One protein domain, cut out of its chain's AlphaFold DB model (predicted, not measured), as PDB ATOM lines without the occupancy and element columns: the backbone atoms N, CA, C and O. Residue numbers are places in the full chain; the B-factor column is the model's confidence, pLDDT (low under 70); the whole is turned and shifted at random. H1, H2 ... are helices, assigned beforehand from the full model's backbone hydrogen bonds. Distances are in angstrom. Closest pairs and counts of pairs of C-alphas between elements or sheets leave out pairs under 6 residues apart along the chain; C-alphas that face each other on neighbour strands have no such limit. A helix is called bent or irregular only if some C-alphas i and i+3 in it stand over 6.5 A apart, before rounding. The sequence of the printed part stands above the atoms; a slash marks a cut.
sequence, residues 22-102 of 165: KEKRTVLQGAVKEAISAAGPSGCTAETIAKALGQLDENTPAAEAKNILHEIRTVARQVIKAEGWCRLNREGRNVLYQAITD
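Overview. This is residues 22 to 102 of the 165 residues of an uncharacterized protein of marine sediment metagenome (UniProt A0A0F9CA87). Long helix H3 makes the longest axis, and H5 folds back beside part of it after tiny H4. Kinked H1 and short H2 cross H3 on one side. The 81 printed residues hold five named helices, H1 to H5 in order, and no named strand: all helix, compact, radius of gyration of the C-alphas 12.0 A, spans 38 by 27 by 18 A.

Along the chain. H1, residues 22 to 43, 27.9 A, begins at C-alpha 22 (-138.331, -21.951, 477.237); it has a kink of 58 degrees near residue 37 and is irregular, C-alphas 38 and 41 being 9.3 A apart. H2 is residues 46 to 52, H3 62 to 83, 31.1 A, H4 85 to 88, and H5 90 to 100, ending at C-alpha 100 (-127.651, -40.936, 470.670).

Arrangement. Residues 28 to 36 of H1 touch H3, about perpendicular at 84 degrees; closest C-alphas Gln 29 and Val 75, 6.2 A. H2 touches residues 68 to 76 of H3, about perpendicular at 86 degrees; closest C-alphas Ala 46 and Arg 73, 5.6 A. H5 touches residues 73 to 80 of H3 at a shallow tilt of 26 degrees, opposite ways; closest C-alphas Arg 73 and Ile 100, 5.9 A. H4 and H5 touch only at the corner; closest C-alphas Cys 86 and Gly 92, 4.6 A. Every O i to N i+4 pair is within hydrogen-bond range in H2, H3 and H5, 15 of 18 in H1; H4 is too short for one.

Size, cuts and confidence. The farthest C-alphas, Asn 59 and Leu 88, are 38.5 A apart. The printed part has no cut and no long link. The model's pLDDT is under 70 at residues 40 to 43 and 86 to 102.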
ATOM      1  N   LYS A  22    -139.578 -22.374 477.878       77.62
ATOM      2  CA  LYS A  22    -138.331 -21.951 477.237       77.62
ATOM      3  C   LYS A  22    -137.188 -21.870 478.248       77.62
ATOM      4  O   LYS A  22    -136.145 -22.446 477.989       77.62
ATOM      5  N   GLU A  23    -137.399 -21.237 479.400       74.12
ATOM      6  CA  GLU A  23    -136.388 -21.141 480.464       74.12
ATOM      7  C   GLU A  23    -136.015 -22.513 481.023       74.12
ATOM      8  O   GLU A  23    -134.831 -22.818 481.129       74.12
ATOM      9  N   LYS A  24    -137.002 -23.385 481.271       77.25
ATOM     10  CA  LYS A  24    -136.746 -24.772 481.696       77.25
ATOM     11  C   LYS A  24    -135.855 -25.517 480.702       77.25
ATOM     12  O   LYS A  24    -134.936 -26.223 481.102       77.25
ATOM     13  N   ARG A  25    -136.092 -25.317 479.404       79.81
ATOM     14  CA  ARG A  25    -135.297 -25.937 478.342       79.81
ATOM     15  C   ARG A  25    -133.885 -25.363 478.248       79.81
ATOM     16  O   ARG A  25    -132.958 -26.131 478.020       79.81
ATOM     17  N   THR A  26    -133.704 -24.056 478.428       81.44
ATOM     18  CA  THR A  26    -132.369 -23.435 478.431       81.44
ATOM     19  C   THR A  26    -131.545 -23.906 479.628       81.44
ATOM     20  O   THR A  26    -130.373 -24.236 479.471       81.44
ATOM     21  N   VAL A  27    -132.167 -24.004 480.807       84.06
ATOM     22  CA  VAL A  27    -131.527 -24.556 482.011       84.06
ATOM     23  C   VAL A  27    -131.134 -26.015 481.782       84.06
ATOM     24  O   VAL A  27    -129.994 -26.388 482.046       84.06
ATOM     25  N   LEU A  28    -132.033 -26.819 481.205       82.06
ATOM     26  CA  LEU A  28    -131.743 -28.209 480.859       82.06
ATOM     27  C   LEU A  28    -130.595 -28.320 479.841       82.06
ATOM     28  O   LEU A  28    -129.727 -29.167 479.997       82.06
ATOM     29  N   GLN A  29    -130.543 -27.450 478.829       85.31
ATOM     30  CA  GLN A  29    -129.437 -27.404 477.866       85.31
ATOM     31  C   GLN A  29    -128.095 -27.075 478.530       85.31
ATOM     32  O   GLN A  29    -127.095 -27.711 478.202       85.31
ATOM     33  N   GLY A  30    -128.073 -26.117 479.462       85.81
ATOM     34  CA  GLY A  30    -126.874 -25.781 480.234       85.81
ATOM     35  C   GLY A  30    -126.389 -26.961 481.076       85.81
ATOM     36  O   GLY A  30    -125.233 -27.358 480.970       85.81
ATOM     37  N   ALA A  31    -127.298 -27.590 481.820       84.12
ATOM     38  CA  ALA A  31    -126.968 -28.730 482.668       84.12
ATOM     39  C   ALA A  31    -126.514 -29.958 481.850       84.12
ATOM     40  O   ALA A  31    -125.549 -30.631 482.204       84.12
ATOM     41  N   VAL A  32    -127.151 -30.215 480.700       84.56
ATOM     42  CA  VAL A  32    -126.728 -31.268 479.761       84.56
ATOM     43  C   VAL A  32    -125.337 -30.970 479.191       84.56
ATOM     44  O   VAL A  32    -124.527 -31.883 479.075       84.56
ATOM     45  N   LYS A  33    -125.015 -29.713 478.866       86.25
ATOM     46  CA  LYS A  33    -123.674 -29.329 478.396       86.25
ATOM     47  C   LYS A  33    -122.593 -29.636 479.433       86.25
ATOM     48  O   LYS A  33    -121.552 -30.190 479.075       86.25
ATOM     49  N   GLU A  34    -122.834 -29.287 480.693       86.06
ATOM     50  CA  GLU A  34    -121.908 -29.570 481.795       86.06
ATOM     51  C   GLU A  34    -121.735 -31.076 482.001       86.06
ATOM     52  O   GLU A  34    -120.603 -31.555 482.061       86.06
ATOM     53  N   ALA A  35    -122.835 -31.834 481.994       82.69
ATOM     54  CA  ALA A  35    -122.803 -33.289 482.117       82.69
ATOM     55  C   ALA A  35    -122.002 -33.960 480.986       82.69
ATOM     56  O   ALA A  35    -121.174 -34.828 481.254       82.69
ATOM     57  N   ILE A  36    -122.187 -33.527 479.732       80.38
ATOM     58  CA  ILE A  36    -121.416 -34.040 478.585       80.38
ATOM     59  C   ILE A  36    -119.924 -33.719 478.743       80.38
ATOM     60  O   ILE A  36    -119.071 -34.568 478.494       80.38
ATOM     61  N   SER A  37    -119.607 -32.496 479.178       81.69
ATOM     62  CA  SER A  37    -118.220 -32.050 479.349       81.69
ATOM     63  C   SER A  37    -117.508 -32.811 480.472       81.69
ATOM     64  O   SER A  37    -116.323 -33.108 480.350       81.69
ATOM     65  N   ALA A  38    -118.228 -33.159 481.544       80.50
ATOM     66  CA  ALA A  38    -117.700 -33.928 482.667       80.50
ATOM     67  C   ALA A  38    -117.542 -35.427 482.353       80.50
ATOM     68  O   ALA A  38    -116.588 -36.050 482.812       80.50
ATOM     69  N   ALA A  39    -118.457 -36.009 481.569       73.75
ATOM     70  CA  ALA A  39    -118.431 -37.432 481.217       73.75
ATOM     71  C   ALA A  39    -117.335 -37.791 480.198       73.75
ATOM     72  O   ALA A  39    -116.886 -38.938 480.142       73.75
ATOM     73  N   GLY A  40    -116.903 -36.824 479.383       68.19
ATOM     74  CA  GLY A  40    -115.933 -37.057 478.319       68.19
ATOM     75  C   GLY A  40    -116.479 -37.923 477.166       68.19
ATOM     76  O   GLY A  40    -117.656 -38.289 477.134       68.19
ATOM     77  N   PRO A  41    -115.634 -38.246 476.171       63.81
ATOM     78  CA  PRO A  41    -116.079 -38.816 474.898       63.81
ATOM     79  C   PRO A  41    -116.479 -40.289 474.910       63.81
ATOM     80  O   PRO A  41    -117.088 -40.742 473.943       63.81
ATOM     81  N   SER A  42    -116.133 -41.026 475.962       60.97
ATOM     82  CA  SER A  42    -116.387 -42.463 476.093       60.97
ATOM     83  C   SER A  42    -117.524 -42.813 477.059       60.97
ATOM     84  O   SER A  42    -117.967 -43.962 477.050       60.97
ATOM     85  N   GLY A  43    -118.007 -41.850 477.856       64.06
ATOM     86  CA  GLY A  43    -119.032 -42.052 478.887       64.06
ATOM     87  C   GLY A  43    -120.299 -41.212 478.713       64.06
ATOM     88  O   GLY A  43    -121.135 -41.191 479.608       64.06
ATOM     89  N   CYS A  44    -120.455 -40.504 477.595       72.12
ATOM     90  CA  CYS A  44    -121.544 -39.553 477.379       72.12
ATOM     91  C   CYS A  44    -122.790 -40.246 476.797       72.12
ATOM     92  O   CYS A  44    -123.109 -40.090 475.619       72.12
ATOM     93  N   THR A  45    -123.511 -41.015 477.610       78.19
ATOM     94  CA  THR A  45    -124.785 -41.649 477.218       78.19
ATOM     95  C   THR A  45    -125.989 -40.863 477.736       78.19
ATOM     96  O   THR A  45    -125.896 -40.112 478.705       78.19
ATOM     97  N   ALA A  46    -127.164 -41.033 477.119       79.88
ATOM     98  CA  ALA A  46    -128.385 -40.387 477.619       79.88
ATOM     99  C   ALA A  46    -128.691 -40.780 479.077       79.88
ATOM    100  O   ALA A  46    -129.157 -39.951 479.849       79.88
ATOM    101  N   GLU A  47    -128.385 -42.019 479.461       80.75
ATOM    102  CA  GLU A  47    -128.616 -42.541 480.807       80.75
ATOM    103  C   GLU A  47    -127.658 -41.956 481.848       80.75
ATOM    104  O   GLU A  47    -128.090 -41.544 482.920       80.75
ATOM    105  N   THR A  48    -126.365 -41.863 481.531       79.50
ATOM    106  CA  THR A  48    -125.372 -41.238 482.421       79.50
ATOM    107  C   THR A  48    -125.661 -39.754 482.614       79.50
ATOM    108  O   THR A  48    -125.602 -39.268 483.740       79.50
ATOM    109  N   ILE A  49    -126.076 -39.053 481.553       81.88
ATOM    110  CA  ILE A  49    -126.547 -37.667 481.646       81.88
ATOM    111  C   ILE A  49    -127.821 -37.595 482.502       81.88
ATOM    112  O   ILE A  49    -127.906 -36.753 483.389       81.88
ATOM    113  N   ALA A  50    -128.797 -38.485 482.299       82.50
ATOM    114  CA  ALA A  50    -130.036 -38.500 483.082       82.50
ATOM    115  C   ALA A  50    -129.795 -38.741 484.578       82.50
ATOM    116  O   ALA A  50    -130.382 -38.053 485.413       82.50
ATOM    117  N   LYS A  51    -128.890 -39.669 484.908       83.12
ATOM    118  CA  LYS A  51    -128.445 -39.954 486.277       83.12
ATOM    119  C   LYS A  51    -127.685 -38.771 486.881       83.12
ATOM    120  O   LYS A  51    -127.976 -38.384 488.007       83.12
ATOM    121  N   ALA A  52    -126.776 -38.146 486.129       82.38
ATOM    122  CA  ALA A  52    -126.041 -36.958 486.576       82.38
ATOM    123  C   ALA A  52    -126.968 -35.762 486.855       82.38
ATOM    124  O   ALA A  52    -126.710 -34.973 487.760       82.38
ATOM    125  N   LEU A  53    -128.069 -35.652 486.107       82.88
ATOM    126  CA  LEU A  53    -129.101 -34.633 486.305       82.88
ATOM    127  C   LEU A  53    -130.139 -35.006 487.378       82.88
ATOM    128  O   LEU A  53    -131.043 -34.212 487.635       82.88
ATOM    129  N   GLY A  54    -130.047 -36.199 487.975       83.25
ATOM    130  CA  GLY A  54    -131.019 -36.699 488.949       83.25
ATOM    131  C   GLY A  54    -132.425 -36.905 488.375       83.25
ATOM    132  O   GLY A  54    -133.392 -36.902 489.129       83.25
ATOM    133  N   GLN A  55    -132.556 -37.036 487.051       81.00
ATOM    134  CA  GLN A  55    -133.841 -37.262 486.380       81.00
ATOM    135  C   GLN A  55    -134.190 -38.743 486.244       81.00
ATOM    136  O   GLN A  55    -135.340 -39.063 485.976       81.00
ATOM    137  N   LEU A  56    -133.211 -39.633 486.399       79.50
ATOM    138  CA  LEU A  56    -133.407 -41.074 486.318       79.50
ATOM    139  C   LEU A  56    -132.911 -41.721 487.609       79.50
ATOM    140  O   LEU A  56    -131.736 -41.590 487.955       79.50
ATOM    141  N   ASP A  57    -133.806 -42.424 488.292       79.94
ATOM    142  CA  ASP A  57    -133.513 -43.233 489.472       79.94
ATOM    143  C   ASP A  57    -133.902 -44.704 489.241       79.94
ATOM    144  O   ASP A  57    -134.581 -45.051 488.274       79.94
ATOM    145  N   GLU A  58    -133.458 -45.598 490.129       75.31
ATOM    146  CA  GLU A  58    -133.758 -47.040 490.041       75.31
ATOM    147  C   GLU A  58    -135.257 -47.355 490.203       75.31
ATOM    148  O   GLU A  58    -135.701 -48.455 489.878       75.31
ATOM    149  N   ASN A  59    -136.045 -46.387 490.678       78.56
ATOM    150  CA  ASN A  59    -137.480 -46.523 490.909       78.56
ATOM    151  C   ASN A  59    -138.330 -45.908 489.785       78.56
ATOM    152  O   ASN A  59    -139.560 -45.993 489.842       78.56
ATOM    153  N   THR A  60    -137.709 -45.302 488.768       75.44
ATOM    154  CA  THR A  60    -138.430 -44.619 487.696       75.44
ATOM    155  C   THR A  60    -139.175 -45.661 486.855       75.44
ATOM    156  O   THR A  60    -138.552 -46.589 486.327       75.44
ATOM    157  N   PRO A  61    -140.503 -45.534 486.665       82.00
ATOM    158  CA  PRO A  61    -141.255 -46.450 485.819       82.00
ATOM    159  C   PRO A  61    -140.674 -46.509 484.401       82.00
ATOM    160  O   PRO A  61    -140.379 -45.476 483.803       82.00
ATOM    161  N   ALA A  62    -140.582 -47.703 483.810       74.50
ATOM    162  CA  ALA A  62    -139.935 -47.899 482.506       74.50
ATOM    163  C   ALA A  62    -140.494 -46.998 481.380       74.50
ATOM    164  O   ALA A  62    -139.756 -46.537 480.510       74.50
ATOM    165  N   ALA A  63    -141.800 -46.709 481.403       73.75
ATOM    166  CA  ALA A  63    -142.436 -45.813 480.436       73.75
ATOM    167  C   ALA A  63    -142.006 -44.343 480.609       73.75
ATOM    168  O   ALA A  63    -141.867 -43.619 479.625       73.75
ATOM    169  N   GLU A  64    -141.779 -43.909 481.847       76.81
ATOM    170  CA  GLU A  64    -141.337 -42.556 482.184       76.81
ATOM    171  C   GLU A  64    -139.837 -42.390 481.928       76.81
ATOM    172  O   GLU A  64    -139.431 -41.441 481.256       76.81
ATOM    173  N   ALA A  65    -139.038 -43.390 482.311       75.88
ATOM    174  CA  ALA A  65    -137.616 -43.479 481.991       75.88
ATOM    175  C   ALA A  65    -137.367 -43.340 480.480       75.88
ATOM    176  O   ALA A  65    -136.523 -42.555 480.050       75.88
ATOM    177  N   LYS A  66    -138.161 -44.026 479.647       79.44
ATOM    178  CA  LYS A  66    -138.057 -43.928 478.182       79.44
ATOM    179  C   LYS A  66    -138.298 -42.508 477.661       79.44
ATOM    180  O   LYS A  66    -137.598 -42.063 476.750       79.44
ATOM    181  N   ASN A  67    -139.266 -41.790 478.231       81.44
ATOM    182  CA  ASN A  67    -139.559 -40.410 477.837       81.44
ATOM    183  C   ASN A  67    -138.427 -39.457 478.246       81.44
ATOM    184  O   ASN A  67    -137.999 -38.640 477.432       81.44
ATOM    185  N   ILE A  68    -137.900 -39.611 479.464       82.88
ATOM    186  CA  ILE A  68    -136.781 -38.816 479.991       82.88
ATOM    187  C   ILE A  68    -135.527 -39.013 479.133       82.88
ATOM    188  O   ILE A  68    -134.921 -38.045 478.670       82.88
ATOM    189  N   LEU A  69    -135.172 -40.266 478.837       83.25
ATOM    190  CA  LEU A  69    -134.024 -40.592 477.989       83.25
ATOM    191  C   LEU A  69    -134.179 -40.019 476.572       83.25
ATOM    192  O   LEU A  69    -133.216 -39.502 476.000       83.25
ATOM    193  N   HIS A  70    -135.392 -40.053 476.008       85.19
ATOM    194  CA  HIS A  70    -135.673 -39.465 474.697       85.19
ATOM    195  C   HIS A  70    -135.515 -37.934 474.686       85.19
ATOM    196  O   HIS A  70    -134.952 -37.366 473.739       85.19
ATOM    197  N   GLU A  71    -135.985 -37.258 475.735       83.38
ATOM    198  CA  GLU A  71    -135.838 -35.810 475.885       83.38
ATOM    199  C   GLU A  71    -134.364 -35.422 476.031       83.38
ATOM    200  O   GLU A  71    -133.872 -34.589 475.262       83.38
ATOM    201  N   ILE A  72    -133.628 -36.090 476.923       83.75
ATOM    202  CA  ILE A  72    -132.200 -35.839 477.137       83.75
ATOM    203  C   ILE A  72    -131.401 -36.078 475.865       83.75
ATOM    204  O   ILE A  72    -130.569 -35.248 475.507       83.75
ATOM    205  N   ARG A  73    -131.704 -37.130 475.105       84.06
ATOM    206  CA  ARG A  73    -131.072 -37.369 473.803       84.06
ATOM    207  C   ARG A  73    -131.306 -36.220 472.829       84.06
ATOM    208  O   ARG A  73    -130.391 -35.789 472.124       84.06
ATOM    209  N   THR A  74    -132.536 -35.722 472.761       84.00
ATOM    210  CA  THR A  74    -132.898 -34.629 471.854       84.00
ATOM    211  C   THR A  74    -132.201 -33.328 472.244       84.00
ATOM    212  O   THR A  74    -131.717 -32.597 471.375       84.00
ATOM    213  N   VAL A  75    -132.100 -33.059 473.545       84.25
ATOM    214  CA  VAL A  75    -131.392 -31.900 474.093       84.25
ATOM    215  C   VAL A  75    -129.884 -32.032 473.881       84.25
ATOM    216  O   VAL A  75    -129.274 -31.107 473.351       84.25
ATOM    217  N   ALA A  76    -129.290 -33.188 474.178       81.81
ATOM    218  CA  ALA A  76    -127.869 -33.460 473.979       81.81
ATOM    219  C   ALA A  76    -127.460 -33.274 472.513       81.81
ATOM    220  O   ALA A  76    -126.494 -32.572 472.225       81.81
ATOM    221  N   ARG A  77    -128.255 -33.780 471.554       81.75
ATOM    222  CA  ARG A  77    -128.038 -33.520 470.116       81.75
ATOM    223  C   ARG A  77    -127.995 -32.027 469.788       81.75
ATOM    224  O   ARG A  77    -127.192 -31.604 468.958       81.75
ATOM    225  N   GLN A  78    -128.883 -31.234 470.389       83.00
ATOM    226  CA  GLN A  78    -128.943 -29.790 470.151       83.00
ATOM    227  C   GLN A  78    -127.725 -29.079 470.731       83.00
ATOM    228  O   GLN A  78    -127.143 -28.253 470.037       83.00
ATOM    229  N   VAL A  79    -127.318 -29.441 471.950       83.44
ATOM    230  CA  VAL A  79    -126.123 -28.901 472.613       83.44
ATOM    231  C   VAL A  79    -124.873 -29.216 471.795       83.44
ATOM    232  O   VAL A  79    -124.163 -28.306 471.390       83.44
ATOM    233  N   ILE A  80    -124.660 -30.483 471.436       78.31
ATOM    234  CA  ILE A  80    -123.484 -30.917 470.668       78.31
ATOM    235  C   ILE A  80    -123.409 -30.204 469.309       78.31
ATOM    236  O   ILE A  80    -122.330 -29.825 468.852       78.31
ATOM    237  N   LYS A  81    -124.559 -29.992 468.652       79.81
ATOM    238  CA  LYS A  81    -124.627 -29.258 467.383       79.81
ATOM    239  C   LYS A  81    -124.367 -27.759 467.560       79.81
ATOM    240  O   LYS A  81    -123.738 -27.169 466.686       79.81
ATOM    241  N   ALA A  82    -124.858 -27.155 468.643       82.75
ATOM    242  CA  ALA A  82    -124.662 -25.739 468.947       82.75
ATOM    243  C   ALA A  82    -123.201 -25.426 469.303       82.75
ATOM    244  O   ALA A  82    -122.667 -24.426 468.839       82.75
ATOM    245  N   GLU A  83    -122.545 -26.313 470.051       80.00
ATOM    246  CA  GLU A  83    -121.140 -26.178 470.458       80.00
ATOM    247  C   GLU A  83    -120.146 -26.576 469.353       80.00
ATOM    248  O   GLU A  83    -118.946 -26.343 469.466       80.00
ATOM    249  N   GLY A  84    -120.618 -27.195 468.266       73.88
ATOM    250  CA  GLY A  84    -119.779 -27.570 467.126       73.88
ATOM    251  C   GLY A  84    -118.870 -28.781 467.361       73.88
ATOM    252  O   GLY A  84    -118.089 -29.128 466.474       73.88
ATOM    253  N   TRP A  85    -118.999 -29.476 468.494       75.94
ATOM    254  CA  TRP A  85    -118.153 -30.621 468.851       75.94
ATOM    255  C   TRP A  85    -118.173 -31.727 467.787       75.94
ATOM    256  O   TRP A  85    -117.134 -32.296 467.461       75.94
ATOM    257  N   CYS A  86    -119.325 -31.976 467.158       67.25
ATOM    258  CA  CYS A  86    -119.453 -32.993 466.109       67.25
ATOM    259  C   CYS A  86    -118.772 -32.641 464.776       67.25
ATOM    260  O   CYS A  86    -118.587 -33.529 463.945       67.25
ATOM    261  N   ARG A  87    -118.433 -31.367 464.544       62.19
ATOM    262  CA  ARG A  87    -117.809 -30.895 463.297       62.19
ATOM    263  C   ARG A  87    -116.292 -30.812 463.379       62.19
ATOM    264  O   ARG A  87    -115.650 -30.861 462.340       62.19
ATOM    265  N   LEU A  88    -115.751 -30.654 464.585       52.72
ATOM    266  CA  LEU A  88    -114.348 -30.304 464.782       52.72
ATOM    267  C   LEU A  88    -113.460 -31.529 465.028       52.72
ATOM    268  O   LEU A  88    -112.417 -31.610 464.400       52.72
ATOM    269  N   ASN A  89    -113.884 -32.516 465.834       64.75
ATOM    270  CA  ASN A  89    -113.017 -33.641 466.228       64.75
ATOM    271  C   ASN A  89    -113.706 -35.017 466.135       64.75
ATOM    272  O   ASN A  89    -114.915 -35.153 466.346       64.75
ATOM    273  N   ARG A  90    -112.917 -36.074 465.864       67.50
ATOM    274  CA  ARG A  90    -113.343 -37.495 465.913       67.50
ATOM    275  C   ARG A  90    -113.980 -37.849 467.265       67.50
ATOM    276  O   ARG A  90    -115.000 -38.530 467.305       67.50
ATOM    277  N   GLU A  91    -113.450 -37.289 468.345       67.00
ATOM    278  CA  GLU A  91    -113.992 -37.422 469.701       67.00
ATOM    279  C   GLU A  91    -115.400 -36.835 469.836       67.00
ATOM    280  O   GLU A  91    -116.291 -37.496 470.356       67.00
ATOM    281  N   GLY A  92    -115.658 -35.642 469.293       63.84
ATOM    282  CA  GLY A  92    -116.989 -35.033 469.351       63.84
ATOM    283  C   GLY A  92    -118.029 -35.749 468.482       63.84
ATOM    284  O   GLY A  92    -119.224 -35.706 468.781       63.84
ATOM    285  N   ARG A  93    -117.595 -36.474 467.438       68.62
ATOM    286  CA  ARG A  93    -118.453 -37.437 466.723       68.62
ATOM    287  C   ARG A  93    -118.783 -38.645 467.598       68.62
ATOM    288  O   ARG A  93    -119.948 -39.024 467.652       68.62
ATOM    289  N   ASN A  94    -117.814 -39.203 468.322       68.44
ATOM    290  CA  ASN A  94    -118.057 -40.309 469.257       68.44
ATOM    291  C   ASN A  94    -119.002 -39.908 470.402       68.44
ATOM    292  O   ASN A  94    -119.948 -40.643 470.668       68.44
ATOM    293  N   VAL A  95    -118.830 -38.711 470.979       66.62
ATOM    294  CA  VAL A  95    -119.754 -38.112 471.966       66.62
ATOM    295  C   VAL A  95    -121.174 -38.040 471.403       66.62
ATOM    296  O   VAL A  95    -122.133 -38.441 472.057       66.62
ATOM    297  N   LEU A  96    -121.320 -37.552 470.163       66.38
ATOM    298  CA  LEU A  96    -122.616 -37.476 469.492       66.38
ATOM    299  C   LEU A  96    -123.233 -38.863 469.321       66.38
ATOM    300  O   LEU A  96    -124.412 -39.028 469.612       66.38
ATOM    301  N   TYR A  97    -122.465 -39.849 468.859       68.25
ATOM    302  CA  TYR A  97    -122.976 -41.205 468.681       68.25
ATOM    303  C   TYR A  97    -123.386 -41.834 470.012       68.25
ATOM    304  O   TYR A  97    -124.505 -42.328 470.093       68.25
ATOM    305  N   GLN A  98    -122.564 -41.737 471.059       68.69
ATOM    306  CA  GLN A  98    -122.875 -42.299 472.376       68.69
ATOM    307  C   GLN A  98    -124.070 -41.625 473.059       68.69
ATOM    308  O   GLN A  98    -124.911 -42.316 473.630       68.69
ATOM    309  N   ALA A  99    -124.220 -40.302 472.935       61.25
ATOM    310  CA  ALA A  99    -125.383 -39.590 473.476       61.25
ATOM    311  C   ALA A  99    -126.687 -40.000 472.766       61.25
ATOM    312  O   ALA A  99    -127.793 -39.806 473.279       61.25
ATOM    313  N   ILE A 100    -126.559 -40.551 471.556       63.88
ATOM    314  CA  ILE A 100    -127.651 -40.936 470.670       63.88
ATOM    315  C   ILE A 100    -128.013 -42.417 470.778       63.88
ATOM    316  O   ILE A 100    -129.198 -42.732 470.666       63.88
ATOM    317  N   THR A 101    -127.042 -43.316 470.918       61.00
ATOM    318  CA  THR A 101    -127.301 -44.757 470.920       61.00
ATOM    319  C   THR A 101    -127.938 -45.188 472.235       61.00
ATOM    320  O   THR A 101    -127.370 -44.996 473.305       61.00
ATOM    321  N   ASP A 102    -129.137 -45.764 472.130       58.59
ATOM    322  CA  ASP A 102    -129.733 -46.609 473.169       58.59
ATOM    323  C   ASP A 102    -128.853 -47.844 473.416       58.59
ATOM    324  O   ASP A 102    -128.080 -48.232 472.535       58.59
TER     325      ASP A 102